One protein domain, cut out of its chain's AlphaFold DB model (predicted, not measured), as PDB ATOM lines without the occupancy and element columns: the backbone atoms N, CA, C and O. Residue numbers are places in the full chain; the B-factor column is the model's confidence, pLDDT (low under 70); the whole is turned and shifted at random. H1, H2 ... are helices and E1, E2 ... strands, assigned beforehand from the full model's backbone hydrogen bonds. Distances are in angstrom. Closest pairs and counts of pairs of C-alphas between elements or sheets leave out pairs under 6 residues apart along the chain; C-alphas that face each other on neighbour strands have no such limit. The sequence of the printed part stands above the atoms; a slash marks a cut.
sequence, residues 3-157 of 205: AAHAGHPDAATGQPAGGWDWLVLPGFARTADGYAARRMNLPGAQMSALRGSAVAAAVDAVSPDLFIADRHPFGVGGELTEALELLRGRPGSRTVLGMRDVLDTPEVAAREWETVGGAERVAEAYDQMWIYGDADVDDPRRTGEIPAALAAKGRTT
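What this domain is: This is residues 3 to 157 of the 205 residues of an uncharacterized protein of Nesterenkonia sp. PF2B19 (UniProt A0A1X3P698). A twisted parallel sheet, E5 E6 E7 E8, has the helices H2, H4 and H6 set along one side of it; H1, the longest helix, runs side by side with H2 past the E5 edge. Beyond that edge lies the small strand pair E1 and E2, the hairpin E3 and E4 sits by the first residues of H1, and the loop of residues 13 to 19 sticks out. The 155 printed residues hold six named helices and eight named strands, in the order E1 E2 E3 E4 H1 E5 H2 E6 H3 H4 E7 H5 H6 E8, a mixed class. The whole is compact, with a radius of gyration of the C-alphas of 16.0 A, and spans 40 by 40 by 30 A.

Where its parts are: Begin with the sheet: E5 is residues 66 to 70, E6 94 to 100, 19.6 A long from C-alpha 94 at (26.957, -28.006, -35.310), E7 128 to 132, and E8 154 to 156, ending with C-alpha 156 at (20.127, -42.267, -28.664). Then find H1, residues 44 to 62, 26.6 A long from (48.234, -44.255, -46.099). H2 is 81 to 88, H3 106 to 115, 14.3 A long, H4 119 to 125, H5 140 to 143 and H6 148 to 151. E1 is 3 to 5, E2 21 to 24, E3 28 to 31 and E4 34 to 37.

How they stand to each other: Look at N 67 and O 94, 2.9 A, between E5 and E6; N 99 and O 130, 2.8 A, between E6 and E7; and N 155 and O 129, 2.9 A, between E7 and E8. E5, H2, E6, then E6, H3 H4, E7, then E7, H5 H6, E8 are strand-helix-strand units, parallel neighbours joined through helices, with right-handed crossovers. H2, H4, H5 and H6 only graze the sheet; H1 and H3 are not on it. H2 touches H1 at residues 52 to 60, a shallow tilt of 22 degrees, the same way; C-alphas 56 and 83 are closest, 4.6 A. H4 touches H6, closest at C-alphas 123 and 150, 5.6 A. E1 and E2 are parallel, with N 3 and O 21 at 3.4 A; the hairpin E3 and E4 has N 29 and O 36 at 2.8 A. In H1 to H4 every O i to N i+4 pair is within hydrogen-bond range; H5 and H6 are too short for one.

The domain as a whole: The farthest C-alphas, of Asn 41 and Asp 136, are 45.7 A apart. The printed part has no cut, and its one long link is E1 to E2. Model confidence is under 70 at residues 3 to 16.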
ATOM      1  N   ALA A   3      26.948 -35.161 -48.379       36.88
ATOM      2  CA  ALA A   3      27.382 -36.375 -47.691       36.88
ATOM      3  C   ALA A   3      28.697 -36.868 -48.312       36.88
ATOM      4  O   ALA A   3      28.775 -37.090 -49.522       36.88
ATOM      5  N   ALA A   4      29.731 -37.037 -47.487       38.62
ATOM      6  CA  ALA A   4      30.986 -37.667 -47.886       38.62
ATOM      7  C   ALA A   4      30.920 -39.156 -47.526       38.62
ATOM      8  O   ALA A   4      30.814 -39.514 -46.355       38.62
ATOM      9  N   HIS A   5      30.949 -40.031 -48.530       45.84
ATOM     10  CA  HIS A   5      30.792 -41.472 -48.336       45.84
ATOM     11  C   HIS A   5      32.108 -42.187 -48.658       45.84
ATOM     12  O   HIS A   5      32.640 -42.069 -49.763       45.84
ATOM     13  N   ALA A   6      32.654 -42.934 -47.698       40.97
ATOM     14  CA  ALA A   6      33.881 -43.702 -47.871       40.97
ATOM     15  C   ALA A   6      33.640 -45.143 -47.416       40.97
ATOM     16  O   ALA A   6      33.642 -45.420 -46.223       40.97
ATOM     17  N   GLY A   7      33.432 -46.082 -48.345       40.16
ATOM     18  CA  GLY A   7      33.380 -47.486 -47.931       40.16
ATOM     19  C   GLY A   7      32.827 -48.487 -48.930       40.16
ATOM     20  O   GLY A   7      33.495 -49.489 -49.177       40.16
ATOM     21  N   HIS A   8      31.665 -48.241 -49.534       46.78
ATOM     22  CA  HIS A   8      30.998 -49.244 -50.372       46.78
ATOM     23  C   HIS A   8      31.406 -49.110 -51.855       46.78
ATOM     24  O   HIS A   8      31.393 -47.992 -52.372       46.78
ATOM     25  N   PRO A   9      31.791 -50.197 -52.556       46.69
ATOM     26  CA  PRO A   9      32.197 -50.147 -53.969       46.69
ATOM     27  C   PRO A   9      31.108 -49.583 -54.896       46.69
ATOM     28  O   PRO A   9      31.448 -48.942 -55.886       46.69
ATOM     29  N   ASP A  10      29.838 -49.735 -54.517       47.94
ATOM     30  CA  ASP A  10      28.679 -49.234 -55.268       47.94
ATOM     31  C   ASP A  10      28.071 -47.944 -54.697       47.94
ATOM     32  O   ASP A  10      27.013 -47.513 -55.137       47.94
ATOM     33  N   ALA A  11      28.714 -47.290 -53.722       49.84
ATOM     34  CA  ALA A  11      28.160 -46.072 -53.114       49.84
ATOM     35  C   ALA A  11      27.902 -44.940 -54.125       49.84
ATOM     36  O   ALA A  11      27.121 -44.043 -53.842       49.84
ATOM     37  N   ALA A  12      28.570 -44.970 -55.279       52.44
ATOM     38  CA  ALA A  12      28.514 -43.934 -56.303       52.44
ATOM     39  C   ALA A  12      27.742 -44.350 -57.571       52.44
ATOM     40  O   ALA A  12      27.773 -43.619 -58.557       52.44
ATOM     41  N   THR A  13      27.107 -45.527 -57.602       55.84
ATOM     42  CA  THR A  13      26.447 -46.041 -58.821       55.84
ATOM     43  C   THR A  13      24.994 -45.578 -58.970       55.84
ATOM     44  O   THR A  13      24.410 -45.752 -60.039       55.84
ATOM     45  N   GLY A  14      24.421 -44.959 -57.933       60.44
ATOM     46  CA  GLY A  14      23.090 -44.350 -57.952       60.44
ATOM     47  C   GLY A  14      23.129 -42.832 -58.126       60.44
ATOM     48  O   GLY A  14      24.123 -42.180 -57.816       60.44
ATOM     49  N   GLN A  15      22.027 -42.254 -58.603       63.78
ATOM     50  CA  GLN A  15      21.845 -40.805 -58.596       63.78
ATOM     51  C   GLN A  15      21.367 -40.373 -57.198       63.78
ATOM     52  O   GLN A  15      20.464 -41.022 -56.657       63.78
ATOM     53  N   PRO A  16      21.935 -39.310 -56.597       68.69
ATOM     54  CA  PRO A  16      21.412 -38.785 -55.344       68.69
ATOM     55  C   PRO A  16      19.947 -38.369 -55.514       68.69
ATOM     56  O   PRO A  16      19.533 -37.926 -56.590       68.69
ATOM     57  N   ALA A  17      19.160 -38.467 -54.442       72.50
ATOM     58  CA  ALA A  17      17.836 -37.857 -54.418       72.50
ATOM     59  C   ALA A  17      17.940 -36.336 -54.657       72.50
ATOM     60  O   ALA A  17      18.969 -35.720 -54.381       72.50
ATOM     61  N   GLY A  18      16.867 -35.704 -55.143       78.94
ATOM     62  CA  GLY A  18      16.859 -34.257 -55.382       78.94
ATOM     63  C   GLY A  18      17.278 -33.455 -54.139       78.94
ATOM     64  O   GLY A  18      16.792 -33.720 -53.040       78.94
ATOM     65  N   GLY A  19      18.187 -32.490 -54.312       79.19
ATOM     66  CA  GLY A  19      18.730 -31.660 -53.222       79.19
ATOM     67  C   GLY A  19      19.946 -32.247 -52.485       79.19
ATOM     68  O   GLY A  19      20.422 -31.645 -51.512       79.19
ATOM     69  N   TRP A  20      20.456 -33.394 -52.941       78.06
ATOM     70  CA  TRP A  20      21.654 -34.041 -52.410       78.06
ATOM     71  C   TRP A  20      22.790 -34.035 -53.425       78.06
ATOM     72  O   TRP A  20      22.586 -34.340 -54.596       78.06
ATOM     73  N   ASP A  21      23.994 -33.768 -52.929       82.75
ATOM     74  CA  ASP A  21      25.234 -33.881 -53.686       82.75
ATOM     75  C   ASP A  21      26.179 -34.836 -52.962       82.75
ATOM     76  O   ASP A  21      26.233 -34.875 -51.725       82.75
ATOM     77  N   TRP A  22      26.938 -35.604 -53.740       84.75
ATOM     78  CA  TRP A  22      27.937 -36.531 -53.221       84.75
ATOM     79  C   TRP A  22      29.333 -36.076 -53.610       84.75
ATOM     80  O   TRP A  22      29.630 -35.863 -54.785       84.75
ATOM     81  N   LEU A  23      30.214 -36.015 -52.616       85.62
ATOM     82  CA  LEU A  23      31.649 -35.939 -52.836       85.62
ATOM     83  C   LEU A  23      32.252 -37.302 -52.506       85.62
ATOM     84  O   LEU A  23      32.357 -37.693 -51.342       85.62
ATOM     85  N   VAL A  24      32.633 -38.041 -53.545       85.75
ATOM     86  CA  VAL A  24      33.243 -39.364 -53.393       85.75
ATOM     87  C   VAL A  24      34.753 -39.200 -53.323       85.75
ATOM     88  O   VAL A  24      35.391 -38.740 -54.267       85.75
ATOM     89  N   LEU A  25      35.325 -39.596 -52.191       87.00
ATOM     90  CA  LEU A  25      36.760 -39.519 -51.950       87.00
ATOM     91  C   LEU A  25      37.431 -40.872 -52.220       87.00
ATOM     92  O   LEU A  25      36.802 -41.918 -52.023       87.00
ATOM     93  N   PRO A  26      38.721 -40.895 -52.604       85.12
ATOM     94  CA  PRO A  26      39.464 -42.142 -52.748       85.12
ATOM     95  C   PRO A  26      39.376 -42.992 -51.471       85.12
ATOM     96  O   PRO A  26      39.621 -42.503 -50.372       85.12
ATOM     97  N   GLY A  27      38.958 -44.252 -51.593       81.50
ATOM     98  CA  GLY A  27      38.626 -45.084 -50.433       81.50
ATOM     99  C   GLY A  27      39.831 -45.744 -49.758       81.50
ATOM    100  O   GLY A  27      40.804 -46.115 -50.420       81.50
ATOM    101  N   PHE A  28      39.708 -45.991 -48.453       80.94
ATOM    102  CA  PHE A  28      40.573 -46.905 -47.705       80.94
ATOM    103  C   PHE A  28      40.069 -48.355 -47.776       80.94
ATOM    104  O   PHE A  28      38.887 -48.620 -48.021       80.94
ATOM    105  N   ALA A  29      40.970 -49.305 -47.557       78.19
ATOM    106  CA  ALA A  29      40.684 -50.697 -47.237       78.19
ATOM    107  C   ALA A  29      41.253 -51.008 -45.848       78.19
ATOM    108  O   ALA A  29      42.338 -50.526 -45.513       78.19
ATOM    109  N   ARG A  30      40.523 -51.799 -45.052       74.62
ATOM    110  CA  ARG A  30      41.027 -52.303 -43.772       74.62
ATOM    111  C   ARG A  30      42.088 -53.369 -44.043       74.62
ATOM    112  O   ARG A  30      41.878 -54.251 -44.873       74.62
ATOM    113  N   THR A  31      43.213 -53.274 -43.354       78.44
ATOM    114  CA  THR A  31      44.315 -54.239 -43.372       78.44
ATOM    115  C   THR A  31      44.599 -54.702 -41.942       78.44
ATOM    116  O   THR A  31      44.062 -54.140 -40.987       78.44
ATOM    117  N   ALA A  32      45.440 -55.728 -41.777       73.38
ATOM    118  CA  ALA A  32      45.875 -56.164 -40.447       73.38
ATOM    119  C   ALA A  32      46.586 -55.036 -39.670       73.38
ATOM    120  O   ALA A  32      46.429 -54.929 -38.460       73.38
ATOM    121  N   ASP A  33      47.288 -54.158 -40.391       74.25
ATOM    122  CA  ASP A  33      48.059 -53.043 -39.834       74.25
ATOM    123  C   ASP A  33      47.271 -51.714 -39.795       74.25
ATOM    124  O   ASP A  33      47.856 -50.646 -39.615       74.25
ATOM    125  N   GLY A  34      45.947 -51.747 -40.000       76.94
ATOM    126  CA  GLY A  34      45.076 -50.567 -39.961       76.94
ATOM    127  C   GLY A  34      44.376 -50.282 -41.289       76.94
ATOM    128  O   GLY A  34      43.463 -51.009 -41.680       76.94
ATOM    129  N   TYR A  35      44.744 -49.186 -41.961       78.69
ATOM    130  CA  TYR A  35      44.103 -48.746 -43.205       78.69
ATOM    131  C   TYR A  35      45.128 -48.436 -44.299       78.69
ATOM    132  O   TYR A  35      46.100 -47.716 -44.077       78.69
ATOM    133  N   ALA A  36      44.863 -48.924 -45.512       77.44
ATOM    134  CA  ALA A  36      45.658 -48.642 -46.705       77.44
ATOM    135  C   ALA A  36      44.779 -48.131 -47.852       77.44
ATOM    136  O   ALA A  36      43.564 -48.338 -47.866       77.44
ATOM    137  N   ALA A  37      45.382 -47.449 -48.825       77.69
ATOM    138  CA  ALA A  37      44.674 -47.009 -50.020       77.69
ATOM    139  C   ALA A  37      44.067 -48.215 -50.762       77.69
ATOM    140  O   ALA A  37      44.745 -49.202 -51.027       77.69
ATOM    141  N   ARG A  38      42.777 -48.142 -51.116       76.00
ATOM    142  CA  ARG A  38      42.058 -49.284 -51.709       76.00
ATOM    143  C   ARG A  38      42.468 -49.586 -53.147       76.00
ATOM    144  O   ARG A  38      42.542 -50.745 -53.536       76.00
ATOM    145  N   ARG A  39      42.628 -48.545 -53.968       75.69
ATOM    146  CA  ARG A  39      42.944 -48.668 -55.408       75.69
ATOM    147  C   ARG A  39      44.098 -47.785 -55.865       75.69
ATOM    148  O   ARG A  39      44.601 -47.963 -56.966       75.69
ATOM    149  N   MET A  40      44.478 -46.806 -55.054       75.50
ATOM    150  CA  MET A  40      45.504 -45.840 -55.411       75.50
ATOM    151  C   MET A  40      46.847 -46.306 -54.859       75.50
ATOM    152  O   MET A  40      46.913 -46.741 -53.713       75.50
ATOM    153  N   ASN A  41      47.915 -46.192 -55.646       79.75
ATOM    154  CA  ASN A  41      49.264 -46.530 -55.197       79.75
ATOM    155  C   ASN A  41      49.876 -45.374 -54.387       79.75
ATOM    156  O   ASN A  41      50.842 -44.751 -54.821       79.75
ATOM    157  N   LEU A  42      49.261 -45.045 -53.248       80.50
ATOM    158  CA  LEU A  42      49.757 -44.042 -52.307       80.50
ATOM    159  C   LEU A  42      49.917 -44.652 -50.908       80.50
ATOM    160  O   LEU A  42      49.057 -45.428 -50.478       80.50
ATOM    161  N   PRO A  43      50.959 -44.257 -50.156       85.81
ATOM    162  CA  PRO A  43      51.043 -44.514 -48.723       85.81
ATOM    163  C   PRO A  43      49.825 -43.959 -47.972       85.81
ATOM    164  O   PRO A  43      49.298 -42.902 -48.326       85.81
ATOM    165  N   GLY A  44      49.421 -44.626 -46.885       84.06
ATOM    166  CA  GLY A  44      48.234 -44.255 -46.099       84.06
ATOM    167  C   GLY A  44      48.222 -42.793 -45.643       84.06
ATOM    168  O   GLY A  44      47.213 -42.117 -45.801       84.06
ATOM    169  N   ALA A  45      49.362 -42.262 -45.190       87.12
ATOM    170  CA  ALA A  45      49.469 -40.861 -44.774       87.12
ATOM    171  C   ALA A  45      49.222 -39.866 -45.925       87.12
ATOM    172  O   ALA A  45      48.551 -38.855 -45.735       87.12
ATOM    173  N   GLN A  46      49.717 -40.159 -47.133       88.69
ATOM    174  CA  GLN A  46      49.472 -39.311 -48.308       88.69
ATOM    175  C   GLN A  46      48.006 -39.384 -48.747       88.69
ATOM    176  O   GLN A  46      47.435 -38.379 -49.162       88.69
ATOM    177  N   MET A  47      47.383 -40.557 -48.607       90.12
ATOM    178  CA  MET A  47      45.952 -40.734 -48.840       90.12
ATOM    179  C   MET A  47      45.110 -39.911 -47.853       90.12
ATOM    180  O   MET A  47      44.221 -39.180 -48.287       90.12
ATOM    181  N   SER A  48      45.406 -39.982 -46.550       90.31
ATOM    182  CA  SER A  48      44.732 -39.175 -45.523       90.31
ATOM    183  C   SER A  48      44.899 -37.677 -45.776       90.31
ATOM    184  O   SER A  48      43.930 -36.937 -45.668       90.31
ATOM    185  N   ALA A  49      46.093 -37.228 -46.178       92.00
ATOM    186  CA  ALA A  49      46.335 -35.824 -46.505       92.00
ATOM    187  C   ALA A  49      45.498 -35.357 -47.710       92.00
ATOM    188  O   ALA A  49      44.816 -34.339 -47.625       92.00
ATOM    189  N   LEU A  50      45.485 -36.130 -48.805       92.44
ATOM    190  CA  LEU A  50      44.677 -35.824 -49.992       92.44
ATOM    191  C   LEU A  50      43.185 -35.726 -49.651       92.44
ATOM    192  O   LEU A  50      42.500 -34.796 -50.078       92.44
ATOM    193  N   ARG A  51      42.681 -36.699 -48.886       93.88
ATOM    194  CA  ARG A  51      41.287 -36.721 -48.437       93.88
ATOM    195  C   ARG A  51      40.985 -35.540 -47.522       93.88
ATOM    196  O   ARG A  51      39.968 -34.889 -47.732       93.88
ATOM    197  N   GLY A  52      41.873 -35.230 -46.582       95.50
ATOM    198  CA  GLY A  52      41.713 -34.109 -45.661       95.50
ATOM    199  C   GLY A  52      41.599 -32.771 -46.381       95.50
ATOM    200  O   GLY A  52      40.632 -32.050 -46.154       95.50
ATOM    201  N   SER A  53      42.481 -32.494 -47.348       95.88
ATOM    202  CA  SER A  53      42.387 -31.273 -48.162       95.88
ATOM    203  C   SER A  53      41.073 -31.188 -48.946       95.88
ATOM    204  O   SER A  53      40.475 -30.118 -49.036       95.88
ATOM    205  N   ALA A  54      40.590 -32.308 -49.494       95.44
ATOM    206  CA  ALA A  54      39.317 -32.339 -50.209       95.44
ATOM    207  C   ALA A  54      38.116 -32.095 -49.277       95.44
ATOM    208  O   ALA A  54      37.204 -31.352 -49.639       95.44
ATOM    209  N   VAL A  55      38.116 -32.685 -48.075       96.12
ATOM    210  CA  VAL A  55      37.066 -32.459 -47.069       96.12
ATOM    211  C   VAL A  55      37.085 -31.015 -46.581       96.12
ATOM    212  O   VAL A  55      36.032 -30.383 -46.559       96.12
ATOM    213  N   ALA A  56      38.252 -30.478 -46.219       96.12
ATOM    214  CA  ALA A  56      38.390 -29.109 -45.731       96.12
ATOM    215  C   ALA A  56      37.884 -28.094 -46.767       96.12
ATOM    216  O   ALA A  56      37.067 -27.240 -46.430       96.12
ATOM    217  N   ALA A  57      38.267 -28.250 -48.040       96.00
ATOM    218  CA  ALA A  57      37.781 -27.399 -49.125       96.00
ATOM    219  C   ALA A  57      36.256 -27.497 -49.319       96.00
ATOM    220  O   ALA A  57      35.588 -26.485 -49.526       96.00
ATOM    221  N   ALA A  58      35.687 -28.702 -49.229       94.75
ATOM    222  CA  ALA A  58      34.243 -28.892 -49.341       94.75
ATOM    223  C   ALA A  58      33.488 -28.253 -48.168       94.75
ATOM    224  O   ALA A  58      32.478 -27.587 -48.376       94.75
ATOM    225  N   VAL A  59      33.982 -28.428 -46.942       95.06
ATOM    226  CA  VAL A  59      33.400 -27.832 -45.733       95.06
ATOM    227  C   VAL A  59      33.486 -26.308 -45.775       95.06
ATOM    228  O   VAL A  59      32.502 -25.643 -45.454       95.06
ATOM    229  N   ASP A  60      34.616 -25.758 -46.217       94.50
ATOM    230  CA  ASP A  60      34.802 -24.319 -46.387       94.50
ATOM    231  C   ASP A  60      33.772 -23.735 -47.367       94.50
ATOM    232  O   ASP A  60      33.033 -22.814 -47.009       94.50
ATOM    233  N   ALA A  61      33.657 -24.343 -48.551       93.44
ATOM    234  CA  ALA A  61      32.769 -23.892 -49.619       93.44
ATOM    235  C   ALA A  61      31.278 -24.075 -49.298       93.44
ATOM    236  O   ALA A  61      30.471 -23.201 -49.606       93.44
ATOM    237  N   VAL A  62      30.898 -25.207 -48.696       91.62
ATOM    238  CA  VAL A  62      29.496 -25.516 -48.376       91.62
ATOM    239  C   VAL A  62      29.030 -24.769 -47.131       91.62
ATOM    240  O   VAL A  62      27.856 -24.418 -47.058       91.62
ATOM    241  N   SER A  63      29.924 -24.525 -46.167       91.69
ATOM    242  CA  SER A  63      29.596 -23.913 -44.871       91.69
ATOM    243  C   SER A  63      28.369 -24.559 -44.208       91.69
ATOM    244  O   SER A  63      27.340 -23.906 -44.042       91.69
ATOM    245  N   PRO A  64      28.437 -25.859 -43.871       93.94
ATOM    246  CA  PRO A  64      27.269 -26.590 -43.404       93.94
ATOM    247  C   PRO A  64      26.799 -26.113 -42.023       93.94
ATOM    248  O   PRO A  64      27.606 -25.931 -41.118       93.94
ATOM    249  N   ASP A  65      25.480 -26.031 -41.827       94.44
ATOM    250  CA  ASP A  65      24.881 -25.840 -40.494       94.44
ATOM    251  C   ASP A  65      25.030 -27.088 -39.603       94.44
ATOM    252  O   ASP A  65      24.934 -27.020 -38.376       94.44
ATOM    253  N   LEU A  66      25.234 -28.256 -40.220       94.94
ATOM    254  CA  LEU A  66      25.379 -29.544 -39.552       94.94
ATOM    255  C   LEU A  66      26.429 -30.398 -40.265       94.94
ATOM    256  O   LEU A  66      26.276 -30.737 -41.438       94.94
ATOM    257  N   PHE A  67      27.455 -30.799 -39.523       96.88
ATOM    258  CA  PHE A  67      28.475 -31.746 -39.952       96.88
ATOM    259  C   PHE A  67      28.378 -33.017 -39.111       96.88
ATOM    260  O   PHE A  67      28.422 -32.952 -37.883       96.88
ATOM    261  N   ILE A  68      28.263 -34.173 -39.765       96.56
ATOM    262  CA  ILE A  68      28.220 -35.478 -39.100       96.56
ATOM    263  C   ILE A  68      29.422 -36.296 -39.568       96.56
ATOM    264  O   ILE A  68      29.552 -36.567 -40.763       96.56
ATOM    265  N   ALA A  69      30.270 -36.715 -38.633       95.94
ATOM    266  CA  ALA A  69      31.269 -37.751 -38.866       95.94
ATOM    267  C   ALA A  69      30.772 -39.061 -38.262       95.94
ATOM    268  O   ALA A  69      30.374 -39.086 -37.101       95.94
ATOM    269  N   ASP A  70      30.802 -40.147 -39.030       91.88
ATOM    270  CA  ASP A  70      30.399 -41.465 -38.538       91.88
ATOM    271  C   ASP A  70      31.621 -42.321 -38.180       91.88
ATOM    272  O   ASP A  70      32.612 -42.334 -38.920       91.88
ATOM    273  N   ARG A  71      31.528 -43.066 -37.071       87.62
ATOM    274  CA  ARG A  71      32.514 -44.029 -36.540       87.62
ATOM    275  C   ARG A  71      33.848 -43.434 -36.074       87.62
ATOM    276  O   ARG A  71      34.254 -43.710 -34.951       87.62
ATOM    277  N   HIS A  72      34.556 -42.689 -36.926       92.50
ATOM    278  CA  HIS A  72      35.929 -42.224 -36.685       92.50
ATOM    279  C   HIS A  72      35.968 -40.714 -36.424       92.50
ATOM    280  O   HIS A  72      35.838 -39.943 -37.378       92.50
ATOM    281  N   PRO A  73      36.223 -40.258 -35.180       95.50
ATOM    282  CA  PRO A  73      36.100 -38.847 -34.808       95.50
ATOM    283  C   PRO A  73      36.965 -37.885 -35.622       95.50
ATOM    284  O   PRO A  73      36.555 -36.766 -35.892       95.50
ATOM    285  N   PHE A  74      38.162 -38.290 -36.034       96.81
ATOM    286  CA  PHE A  74      39.035 -37.449 -36.864       96.81
ATOM    287  C   PHE A  74      39.242 -38.035 -38.262       96.81
ATOM    288  O   PHE A  74      40.132 -37.606 -38.990       96.81
ATOM    289  N   GLY A  75      38.422 -39.017 -38.650       93.06
ATOM    290  CA  GLY A  75      38.630 -39.819 -39.850       93.06
ATOM    291  C   GLY A  75      39.913 -40.653 -39.795       93.06
ATOM    292  O   GLY A  75      40.642 -40.682 -38.799       93.06
ATOM    293  N   VAL A  76      40.198 -41.360 -40.886       89.38
ATOM    294  CA  VAL A  76      41.390 -42.210 -40.977       89.38
ATOM    295  C   VAL A  76      42.631 -41.328 -41.115       89.38
ATOM    296  O   VAL A  76      42.748 -40.540 -42.051       89.38
ATOM    297  N   GLY A  77      43.573 -41.461 -40.180       88.88
ATOM    298  CA  GLY A  77      44.810 -40.675 -40.186       88.88
ATOM    299  C   GLY A  77      44.604 -39.179 -39.921       88.88
ATOM    300  O   GLY A  77      45.447 -38.381 -40.315       88.88
ATOM    301  N   GLY A  78      43.499 -38.793 -39.275       94.25
ATOM    302  CA  GLY A  78      43.262 -37.406 -38.861       94.25
ATOM    303  C   GLY A  78      42.738 -36.477 -39.959       94.25
ATOM    304  O   GLY A  78      42.730 -35.263 -39.758       94.25
ATOM    305  N   GLU A  79      42.284 -37.017 -41.091       95.19
ATOM    306  CA  GLU A  79      41.815 -36.257 -42.260       95.19
ATOM    307  C   GLU A  79      40.671 -35.262 -41.987       95.19
ATOM    308  O   GLU A  79      40.485 -34.330 -42.761       95.19
ATOM    309  N   LEU A  80      39.911 -35.411 -40.897       97.38
ATOM    310  CA  LEU A  80      38.829 -34.480 -40.540       97.38
ATOM    311  C   LEU A  80      39.274 -33.352 -39.602       97.38
ATOM    312  O   LEU A  80      38.476 -32.465 -39.308       97.38
ATOM    313  N   THR A  81      40.516 -33.374 -39.109       96.56
ATOM    314  CA  THR A  81      40.984 -32.441 -38.067       96.56
ATOM    315  C   THR A  81      40.841 -30.985 -38.509       96.56
ATOM    316  O   THR A  81      40.195 -30.203 -37.817       96.56
ATOM    317  N   GLU A  82      41.354 -30.652 -39.696       96.38
ATOM    318  CA  GLU A  82      41.295 -29.297 -40.258       96.38
ATOM    319  C   GLU A  82      39.847 -28.842 -40.492       96.38
ATOM    320  O   GLU A  82      39.466 -27.734 -40.123       96.38
ATOM    321  N   ALA A  83      38.993 -29.719 -41.025       96.81
ATOM    322  CA  ALA A  83      37.582 -29.410 -41.238       96.81
ATOM    323  C   ALA A  83      36.842 -29.112 -39.919       96.81
ATOM    324  O   ALA A  83      36.059 -28.166 -39.842       96.81
ATOM    325  N   LEU A  84      37.113 -29.880 -38.861       97.19
ATOM    326  CA  LEU A  84      36.536 -29.653 -37.533       97.19
ATOM    327  C   LEU A  84      37.057 -28.366 -36.882       97.19
ATOM    328  O   LEU A  84      36.334 -27.736 -36.113       97.19
ATOM    329  N   GLU A  85      38.302 -27.973 -37.148       95.44
ATOM    330  CA  GLU A  85      38.860 -26.690 -36.701       95.44
ATOM    331  C   GLU A  85      38.204 -25.510 -37.425       95.44
ATOM    332  O   GLU A  85      37.779 -24.552 -36.774       95.44
ATOM    333  N   LEU A  86      38.024 -25.612 -38.749       95.25
ATOM    334  CA  LEU A  86      37.296 -24.619 -39.546       95.25
ATOM    335  C   LEU A  86      35.867 -24.420 -39.033       95.25
ATOM    336  O   LEU A  86      35.407 -23.282 -38.936       95.25
ATOM    337  N   LEU A  87      35.170 -25.506 -38.685       95.88
ATOM    338  CA  LEU A  87      33.798 -25.451 -38.173       95.88
ATOM    339  C   LEU A  87      33.727 -24.886 -36.753       95.88
ATOM    340  O   LEU A  87      32.835 -24.092 -36.472       95.88
ATOM    341  N   ARG A  88      34.687 -25.209 -35.877       91.31
ATOM    342  CA  ARG A  88      34.767 -24.631 -34.522       91.31
ATOM    343  C   ARG A  88      34.941 -23.112 -34.534       91.31
ATOM    344  O   ARG A  88      34.421 -22.429 -33.656       91.31
ATOM    345  N   GLY A  89      35.639 -22.571 -35.532       87.12
ATOM    346  CA  GLY A  89      35.787 -21.125 -35.721       87.12
ATOM    347  C   GLY A  89      34.534 -20.416 -36.257       87.12
ATOM    348  O   GLY A  89      34.538 -19.188 -36.354       87.12
ATOM    349  N   ARG A  90      33.473 -21.150 -36.626       85.56
ATOM    350  CA  ARG A  90      32.277 -20.608 -37.287       85.56
ATOM    351  C   ARG A  90      31.049 -20.676 -36.379       85.56
ATOM    352  O   ARG A  90      30.559 -21.766 -36.088       85.56
ATOM    353  N   PRO A  91      30.473 -19.528 -35.988       83.38
ATOM    354  CA  PRO A  91      29.195 -19.511 -35.290       83.38
ATOM    355  C   PRO A  91      28.089 -20.119 -36.166       83.38
ATOM    356  O   PRO A  91      27.919 -19.711 -37.311       83.38
ATOM    357  N   GLY A  92      27.315 -21.060 -35.621       86.25
ATOM    358  CA  GLY A  92      26.102 -21.592 -36.262       86.25
ATOM    359  C   GLY A  92      26.223 -23.000 -36.851       86.25
ATOM    360  O   GLY A  92      25.199 -23.663 -36.989       86.25
ATOM    361  N   SER A  93      27.437 -23.495 -37.099       94.19
ATOM    362  CA  SER A  93      27.645 -24.900 -37.459       94.19
ATOM    363  C   SER A  93      27.585 -25.788 -36.218       94.19
ATOM    364  O   SER A  93      28.168 -25.450 -35.191       94.19
ATOM    365  N   ARG A  94      26.933 -26.949 -36.329       95.62
ATOM    366  CA  ARG A  94      26.957 -28.006 -35.310       95.62
ATOM    367  C   ARG A  94      27.741 -29.217 -35.788       95.62
ATOM    368  O   ARG A  94      27.477 -29.724 -36.877       95.62
ATOM    369  N   THR A  95      28.645 -29.730 -34.963       97.38
ATOM    370  CA  THR A  95      29.390 -30.968 -35.237       97.38
ATOM    371  C   THR A  95      28.826 -32.138 -34.434       97.38
ATOM    372  O   THR A  95      28.583 -32.052 -33.229       97.38
ATOM    373  N   VAL A  96      28.611 -33.268 -35.104       97.88
ATOM    374  CA  VAL A  96      28.042 -34.481 -34.513       97.88
ATOM    375  C   VAL A  96      28.924 -35.683 -34.814       97.88
ATOM    376  O   VAL A  96      29.285 -35.924 -35.966       97.88
ATOM    377  N   LEU A  97      29.218 -36.465 -33.778       97.88
ATOM    378  CA  LEU A  97      29.842 -37.777 -33.910       97.88
ATOM    379  C   LEU A  97      28.765 -38.867 -33.879       97.88
ATOM    380  O   LEU A  97      28.094 -39.055 -32.867       97.88
ATOM    381  N   GLY A  98      28.603 -39.573 -34.990       96.75
ATOM    382  CA  GLY A  98      27.755 -40.753 -35.112       96.75
ATOM    383  C   GLY A  98      28.463 -42.010 -34.615       96.75
ATOM    384  O   GLY A  98      29.594 -42.283 -35.018       96.75
ATOM    385  N   MET A  99      27.795 -42.770 -33.751       94.31
ATOM    386  CA  MET A  99      28.288 -44.018 -33.173       94.31
ATOM    387  C   MET A  99      27.207 -45.096 -33.229       94.31
ATOM    388  O   MET A  99      26.014 -44.810 -33.177       94.31
ATOM    389  N   ARG A 100      27.632 -46.355 -33.289       92.44
ATOM    390  CA  ARG A 100      26.747 -47.512 -33.088       92.44
ATOM    391  C   ARG A 100      26.550 -47.738 -31.588       92.44
ATOM    392  O   ARG A 100      27.398 -47.307 -30.807       92.44
ATOM    393  N   ASP A 101      25.453 -48.383 -31.202       89.06
ATOM    394  CA  ASP A 101      25.245 -48.845 -29.824       89.06
ATOM    395  C   ASP A 101      26.255 -49.938 -29.448       89.06
ATOM    396  O   ASP A 101      26.940 -49.817 -28.440       89.06
ATOM    397  N   VAL A 102      26.480 -50.900 -30.346       89.19
ATOM    398  CA  VAL A 102      27.514 -51.927 -30.186       89.19
ATOM    399  C   VAL A 102      28.839 -51.462 -30.794       89.19
ATOM    400  O   VAL A 102      28.965 -51.307 -32.015       89.19
ATOM    401  N   LEU A 103      29.842 -51.256 -29.935       87.06
ATOM    402  CA  LEU A 103      31.193 -50.834 -30.316       87.06
ATOM    403  C   LEU A 103      32.164 -52.023 -30.371       87.06
ATOM    404  O   LEU A 103      32.306 -52.657 -31.414       87.06
ATOM    405  N   ASP A 104      32.833 -52.296 -29.257       88.56
ATOM    406  CA  ASP A 104      33.732 -53.425 -29.005       88.56
ATOM    407  C   ASP A 104      33.743 -53.650 -27.478       88.56
ATOM    408  O   ASP A 104      32.992 -52.983 -26.763       88.56
ATOM    409  N   THR A 105      34.576 -54.544 -26.942       88.25
ATOM    410  CA  THR A 105      34.706 -54.658 -25.482       88.25
ATOM    411  C   THR A 105      35.197 -53.332 -24.880       88.25
ATOM    412  O   THR A 105      35.951 -52.602 -25.539       88.25
ATOM    413  N   PRO A 106      34.834 -53.012 -23.624       88.88
ATOM    414  CA  PRO A 106      35.228 -51.757 -22.982       88.88
ATOM    415  C   PRO A 106      36.732 -51.465 -23.054       88.88
ATOM    416  O   PRO A 106      37.138 -50.324 -23.268       88.88
ATOM    417  N   GLU A 107      37.583 -52.488 -22.944       89.94
ATOM    418  CA  GLU A 107      39.038 -52.335 -23.013       89.94
ATOM    419  C   GLU A 107      39.528 -51.984 -24.421       89.94
ATOM    420  O   GLU A 107      40.489 -51.224 -24.564       89.94
ATOM    421  N   VAL A 108      38.901 -52.541 -25.461       92.19
ATOM    422  CA  VAL A 108      39.232 -52.225 -26.853       92.19
ATOM    423  C   VAL A 108      38.754 -50.816 -27.183       92.19
ATOM    424  O   VAL A 108      39.555 -50.007 -27.649       92.19
ATOM    425  N   ALA A 109      37.507 -50.483 -26.842       92.81
ATOM    426  CA  ALA A 109      36.947 -49.148 -27.037       92.81
ATOM    427  C   ALA A 109      37.788 -48.068 -26.332       92.81
ATOM    428  O   ALA A 109      38.144 -47.061 -26.942       92.81
ATOM    429  N   ALA A 110      38.201 -48.302 -25.081       91.62
ATOM    430  CA  ALA A 110      39.080 -47.389 -24.350       91.62
ATOM    431  C   ALA A 110      40.398 -47.119 -25.101       91.62
ATOM    432  O   ALA A 110      40.813 -45.968 -25.233       91.62
ATOM    433  N   ARG A 111      41.038 -48.158 -25.654       93.12
ATOM    434  CA  ARG A 111      42.272 -48.008 -26.450       93.12
ATOM    435  C   ARG A 111      42.039 -47.256 -27.758       93.12
ATOM    436  O   ARG A 111      42.920 -46.506 -28.183       93.12
ATOM    437  N   GLU A 112      40.891 -47.447 -28.404       92.81
ATOM    438  CA  GLU A 112      40.526 -46.689 -29.604       92.81
ATOM    439  C   GLU A 112      40.415 -45.189 -29.291       92.81
ATOM    440  O   GLU A 112      40.978 -44.374 -30.029       92.81
ATOM    441  N   TRP A 113      39.794 -44.817 -28.165       95.38
ATOM    442  CA  TRP A 113      39.736 -43.420 -27.718       95.38
ATOM    443  C   TRP A 113      41.125 -42.839 -27.438       95.38
ATOM    444  O   TRP A 113      41.431 -41.742 -27.902       95.38
ATOM    445  N   GLU A 114      41.999 -43.577 -26.753       95.06
ATOM    446  CA  GLU A 114      43.378 -43.131 -26.504       95.06
ATOM    447  C   GLU A 114      44.174 -42.945 -27.803       95.06
ATOM    448  O   GLU A 114      44.912 -41.972 -27.957       95.06
ATOM    449  N   THR A 115      43.968 -43.818 -28.792       92.69
ATOM    450  CA  THR A 115      44.646 -43.738 -30.098       92.69
ATOM    451  C   THR A 115      44.310 -42.444 -30.845       92.69
ATOM    452  O   THR A 115      45.146 -41.914 -31.579       92.69
ATOM    453  N   VAL A 116      43.111 -41.892 -30.639       93.12
ATOM    454  CA  VAL A 116      42.701 -40.607 -31.226       93.12
ATOM    455  C   VAL A 116      43.039 -39.397 -30.343       93.12
ATOM    456  O   VAL A 116      42.706 -38.265 -30.695       93.12
ATOM    457  N   GLY A 117      43.772 -39.595 -29.245       94.25
ATOM    458  CA  GLY A 117      44.192 -38.542 -28.316       94.25
ATOM    459  C   GLY A 117      43.248 -38.333 -27.131       94.25
ATOM    460  O   GLY A 117      43.281 -37.265 -26.524       94.25
ATOM    461  N   GLY A 118      42.415 -39.325 -26.818       96.06
ATOM    462  CA  GLY A 118      41.564 -39.359 -25.633       96.06
ATOM    463  C   GLY A 118      40.158 -38.799 -25.849       96.06
ATOM    464  O   GLY A 118      39.875 -38.050 -26.789       96.06
ATOM    465  N   ALA A 119      39.258 -39.162 -24.936       95.31
ATOM    466  CA  ALA A 119      37.846 -38.788 -25.000       95.31
ATOM    467  C   ALA A 119      37.608 -37.274 -24.885       95.31
ATOM    468  O   ALA A 119      36.712 -36.753 -25.544       95.31
ATOM    469  N   GLU A 120      38.419 -36.565 -24.095       96.56
ATOM    470  CA  GLU A 120      38.299 -35.110 -23.912       96.56
ATOM    471  C   GLU A 120      38.555 -34.355 -25.218       96.56
ATOM    472  O   GLU A 120      37.751 -33.523 -25.628       96.56
ATOM    473  N   ARG A 121      39.609 -34.730 -25.956       96.62
ATOM    474  CA  ARG A 121      39.907 -34.148 -27.270       96.62
ATOM    475  C   ARG A 121      38.740 -34.328 -28.243       96.62
ATOM    476  O   ARG A 121      38.436 -33.438 -29.036       96.62
ATOM    477  N   VAL A 122      38.091 -35.490 -28.203       97.12
ATOM    478  CA  VAL A 122      36.900 -35.752 -29.021       97.12
ATOM    479  C   VAL A 122      35.721 -34.900 -28.537       97.12
ATOM    480  O   VAL A 122      35.034 -34.296 -29.357       97.12
ATOM    481  N   ALA A 123      35.508 -34.789 -27.226       96.38
ATOM    482  CA  ALA A 123      34.435 -33.989 -26.640       96.38
ATOM    483  C   ALA A 123      34.573 -32.486 -26.950       96.38
ATOM    484  O   ALA A 123      33.563 -31.798 -27.099       96.38
ATOM    485  N   GLU A 124      35.799 -31.982 -27.088       95.69
ATOM    486  CA  GLU A 124      36.095 -30.611 -27.521       95.69
ATOM    487  C   GLU A 124      35.823 -30.383 -29.015       95.69
ATOM    488  O   GLU A 124      35.455 -29.280 -29.418       95.69
ATOM    489  N   ALA A 125      36.012 -31.407 -29.850       96.06
ATOM    490  CA  ALA A 125      35.816 -31.303 -31.295       96.06
ATOM    491  C   ALA A 125      34.342 -31.414 -31.725       96.06
ATOM    492  O   ALA A 125      33.987 -30.959 -32.818       96.06
ATOM    493  N   TYR A 126      33.500 -32.016 -30.882       97.56
ATOM    494  CA  TYR A 126      32.111 -32.342 -31.196       97.56
ATOM    495  C   TYR A 126      31.103 -31.688 -30.248       97.56
ATOM    496  O   TYR A 126      31.221 -31.772 -29.022       97.56
ATOM    497  N   ASP A 127      30.045 -31.103 -30.810       96.56
ATOM    498  CA  ASP A 127      28.937 -30.550 -30.026       96.56
ATOM    499  C   ASP A 127      28.044 -31.649 -29.447       96.56
ATOM    500  O   ASP A 127      27.594 -31.546 -28.304       96.56
ATOM    501  N   GLN A 128      27.783 -32.702 -30.229       96.94
ATOM    502  CA  GLN A 128      26.933 -33.829 -29.839       96.94
ATOM    503  C   GLN A 128      27.509 -35.171 -30.291       96.94
ATOM    504  O   GLN A 128      28.255 -35.261 -31.266       96.94
ATOM    505  N   MET A 129      27.071 -36.232 -29.621       97.31
ATOM    506  CA  MET A 129      27.251 -37.611 -30.050       97.31
ATOM    507  C   MET A 129      25.879 -38.253 -30.266       97.31
ATOM    508  O   MET A 129      25.005 -38.182 -29.399       97.31
ATOM    509  N   TRP A 130      25.664 -38.854 -31.430       97.56
ATOM    510  CA  TRP A 130      24.435 -39.576 -31.753       97.56
ATOM    511  C   TRP A 130      24.720 -41.069 -31.772       97.56
ATOM    512  O   TRP A 130      25.577 -41.528 -32.519       97.56
ATOM    513  N   ILE A 131      23.992 -41.807 -30.943       96.19
ATOM    514  CA  ILE A 131      24.088 -43.258 -30.828       96.19
ATOM    515  C   ILE A 131      22.924 -43.855 -31.622       96.19
ATOM    516  O   ILE A 131      21.750 -43.569 -31.353       96.19
ATOM    517  N   TYR A 132      23.250 -44.639 -32.642       94.31
ATOM    518  CA  TYR A 132      22.296 -45.333 -33.500       94.31
ATOM    519  C   TYR A 132      21.915 -46.659 -32.847       94.31
ATOM    520  O   TYR A 132      22.560 -47.677 -33.080       94.31
ATOM    521  N   GLY A 133      20.896 -46.626 -31.997       92.19
ATOM    522  CA  GLY A 133      20.461 -47.793 -31.242       92.19
ATOM    523  C   GLY A 133      19.280 -47.495 -30.339       92.19
ATOM    524  O   GLY A 133      18.609 -46.479 -30.522       92.19
ATOM    525  N   ASP A 134      19.051 -48.366 -29.363       91.56
ATOM    526  CA  ASP A 134      18.023 -48.219 -28.334       91.56
ATOM    527  C   ASP A 134      18.635 -48.475 -26.951       91.56
ATOM    528  O   ASP A 134      19.162 -49.553 -26.694       91.56
ATOM    529  N   ALA A 135      18.542 -47.486 -26.057       92.12
ATOM    530  CA  ALA A 135      19.143 -47.550 -24.725       92.12
ATOM    531  C   ALA A 135      18.463 -48.576 -23.801       92.12
ATOM    532  O   ALA A 135      19.055 -48.959 -22.790       92.12
ATOM    533  N   ASP A 136      17.244 -49.018 -24.130       91.62
ATOM    534  CA  ASP A 136      16.565 -50.103 -23.416       91.62
ATOM    535  C   ASP A 136      17.087 -51.491 -23.841       91.62
ATOM    536  O   ASP A 136      16.891 -52.472 -23.120       91.62
ATOM    537  N   VAL A 137      17.763 -51.580 -24.996       91.25
ATOM    538  CA  VAL A 137      18.403 -52.802 -25.504       91.25
ATOM    539  C   VAL A 137      19.871 -52.850 -25.091       91.25
ATOM    540  O   VAL A 137      20.300 -53.832 -24.486       91.25
ATOM    541  N   ASP A 138      20.624 -51.796 -25.409       90.38
ATOM    542  CA  ASP A 138      22.037 -51.642 -25.070       90.38
ATOM    543  C   ASP A 138      22.404 -50.154 -24.952       90.38
ATOM    544  O   ASP A 138      21.991 -49.323 -25.764       90.38
ATOM    545  N   ASP A 139      23.184 -49.798 -23.930       92.94
ATOM    546  CA  ASP A 139      23.618 -48.417 -23.711       92.94
ATOM    547  C   ASP A 139      25.126 -48.350 -23.431       92.94
ATOM    548  O   ASP A 139      25.536 -48.435 -22.264       92.94
ATOM    549  N   PRO A 140      25.954 -48.085 -24.462       93.25
ATOM    550  CA  PRO A 140      27.415 -48.041 -24.336       93.25
ATOM    551  C   PRO A 140      27.931 -46.942 -23.387       93.25
ATOM    552  O   PRO A 140      29.100 -46.924 -23.000       93.25
ATOM    553  N   ARG A 141      27.069 -46.003 -22.969       93.50
ATOM    554  CA  ARG A 141      27.395 -44.992 -21.947       93.50
ATOM    555  C   ARG A 141      27.382 -45.572 -20.533       93.50
ATOM    556  O   ARG A 141      27.956 -44.976 -19.626       93.50
ATOM    557  N   ARG A 142      26.687 -46.695 -20.320       91.75
ATOM    558  CA  ARG A 142      26.539 -47.360 -19.015       91.75
ATOM    559  C   ARG A 142      27.528 -48.503 -18.831       91.75
ATOM    560  O   ARG A 142      27.914 -48.779 -17.699       91.75
ATOM    561  N   THR A 143      27.904 -49.159 -19.920       87.62
ATOM    562  CA  THR A 143      28.793 -50.328 -19.953       87.62
ATOM    563  C   THR A 143      30.275 -49.955 -20.072       87.62
ATOM    564  O   THR A 143      31.133 -50.749 -19.691       87.62
ATOM    565  N   GLY A 144      30.582 -48.701 -20.432       86.00
ATOM    566  CA  GLY A 144      31.916 -48.097 -20.301       86.00
ATOM    567  C   GLY A 144      32.688 -47.935 -21.612       86.00
ATOM    568  O   GLY A 144      33.789 -47.390 -21.603       86.00
ATOM    569  N   GLU A 145      32.116 -48.350 -22.737       93.75
ATOM    570  CA  GLU A 145      32.671 -48.179 -24.079       93.75
ATOM    571  C   GLU A 145      32.650 -46.711 -24.518       93.75
ATOM    572  O   GLU A 145      33.529 -46.285 -25.267       93.75
ATOM    573  N   ILE A 146      31.670 -45.923 -24.053       94.88
ATOM    574  CA  ILE A 146      31.621 -44.467 -24.236       94.88
ATOM    575  C   ILE A 146      32.015 -43.774 -22.922       94.88
ATOM    576  O   ILE A 146      31.240 -43.777 -21.961       94.88
ATOM    577  N   PRO A 147      33.188 -43.116 -22.877       94.25
ATOM    578  CA  PRO A 147      33.652 -42.378 -21.707       94.25
ATOM    579  C   PRO A 147      32.715 -41.236 -21.304       94.25
ATOM    580  O   PRO A 147      32.047 -40.624 -22.139       94.25
ATOM    581  N   ALA A 148      32.733 -40.880 -20.016       94.00
ATOM    582  CA  ALA A 148      31.822 -39.898 -19.419       94.00
ATOM    583  C   ALA A 148      31.786 -38.537 -20.148       94.00
ATOM    584  O   ALA A 148      30.706 -37.977 -20.342       94.00
ATOM    585  N   ALA A 149      32.943 -38.035 -20.598       94.31
ATOM    586  CA  ALA A 149      33.055 -36.779 -21.347       94.31
ATOM    587  C   ALA A 149      32.213 -36.770 -22.637       94.31
ATOM    588  O   ALA A 149      31.615 -35.756 -23.002       94.31
ATOM    589  N   LEU A 150      32.120 -37.922 -23.305       95.44
ATOM    590  CA  LEU A 150      31.325 -38.109 -24.516       95.44
ATOM    591  C   LEU A 150      29.879 -38.483 -24.189       95.44
ATOM    592  O   LEU A 150      28.958 -37.990 -24.839       95.44
ATOM    593  N   ALA A 151      29.661 -39.282 -23.141       94.62
ATOM    594  CA  ALA A 151      28.328 -39.658 -22.680       94.62
ATOM    595  C   ALA A 151      27.463 -38.434 -22.333       94.62
ATOM    596  O   ALA A 151      26.279 -38.415 -22.661       94.62
ATOM    597  N   ALA A 152      28.057 -37.379 -21.761       93.88
ATOM    598  CA  ALA A 152      27.375 -36.114 -21.463       93.88
ATOM    599  C   ALA A 152      26.817 -35.396 -22.711       93.88
ATOM    600  O   ALA A 152      25.885 -34.599 -22.608       93.88
ATOM    601  N   LYS A 153      27.370 -35.691 -23.892       96.06
ATOM    602  CA  LYS A 153      26.951 -35.169 -25.204       96.06
ATOM    603  C   LYS A 153      26.131 -36.191 -26.003       96.06
ATOM    604  O   LYS A 153      25.689 -35.887 -27.112       96.06
ATOM    605  N   GLY A 154      25.961 -37.399 -25.463       94.62
ATOM    606  CA  GLY A 154      25.417 -38.567 -26.140       94.62
ATOM    607  C   GLY A 154      23.898 -38.661 -26.064       94.62
ATOM    608  O   GLY A 154      23.320 -38.669 -24.976       94.62
ATOM    609  N   ARG A 155      23.245 -38.830 -27.215       95.56
ATOM    610  CA  ARG A 155      21.814 -39.146 -27.304       95.56
ATOM    611  C   ARG A 155      21.549 -40.311 -28.242       95.56
ATOM    612  O   ARG A 155      22.149 -40.405 -29.311       95.56
ATOM    613  N   THR A 156      20.605 -41.151 -27.854       95.56
ATOM    614  CA  THR A 156      20.127 -42.267 -28.664       95.56
ATOM    615  C   THR A 156      19.137 -41.763 -29.713       95.56
ATOM    616  O   THR A 156      18.313 -40.896 -29.423       95.56
ATOM    617  N   THR A 157      19.234 -42.268 -30.941       93.44
ATOM    618  CA  THR A 157      18.422 -41.809 -32.086       93.44
ATOM    619  C   THR A 157      17.471 -42.870 -32.641       93.44
ATOM    620  O   THR A 157      16.700 -42.570 -33.551       93.44
TER     621      THR A 157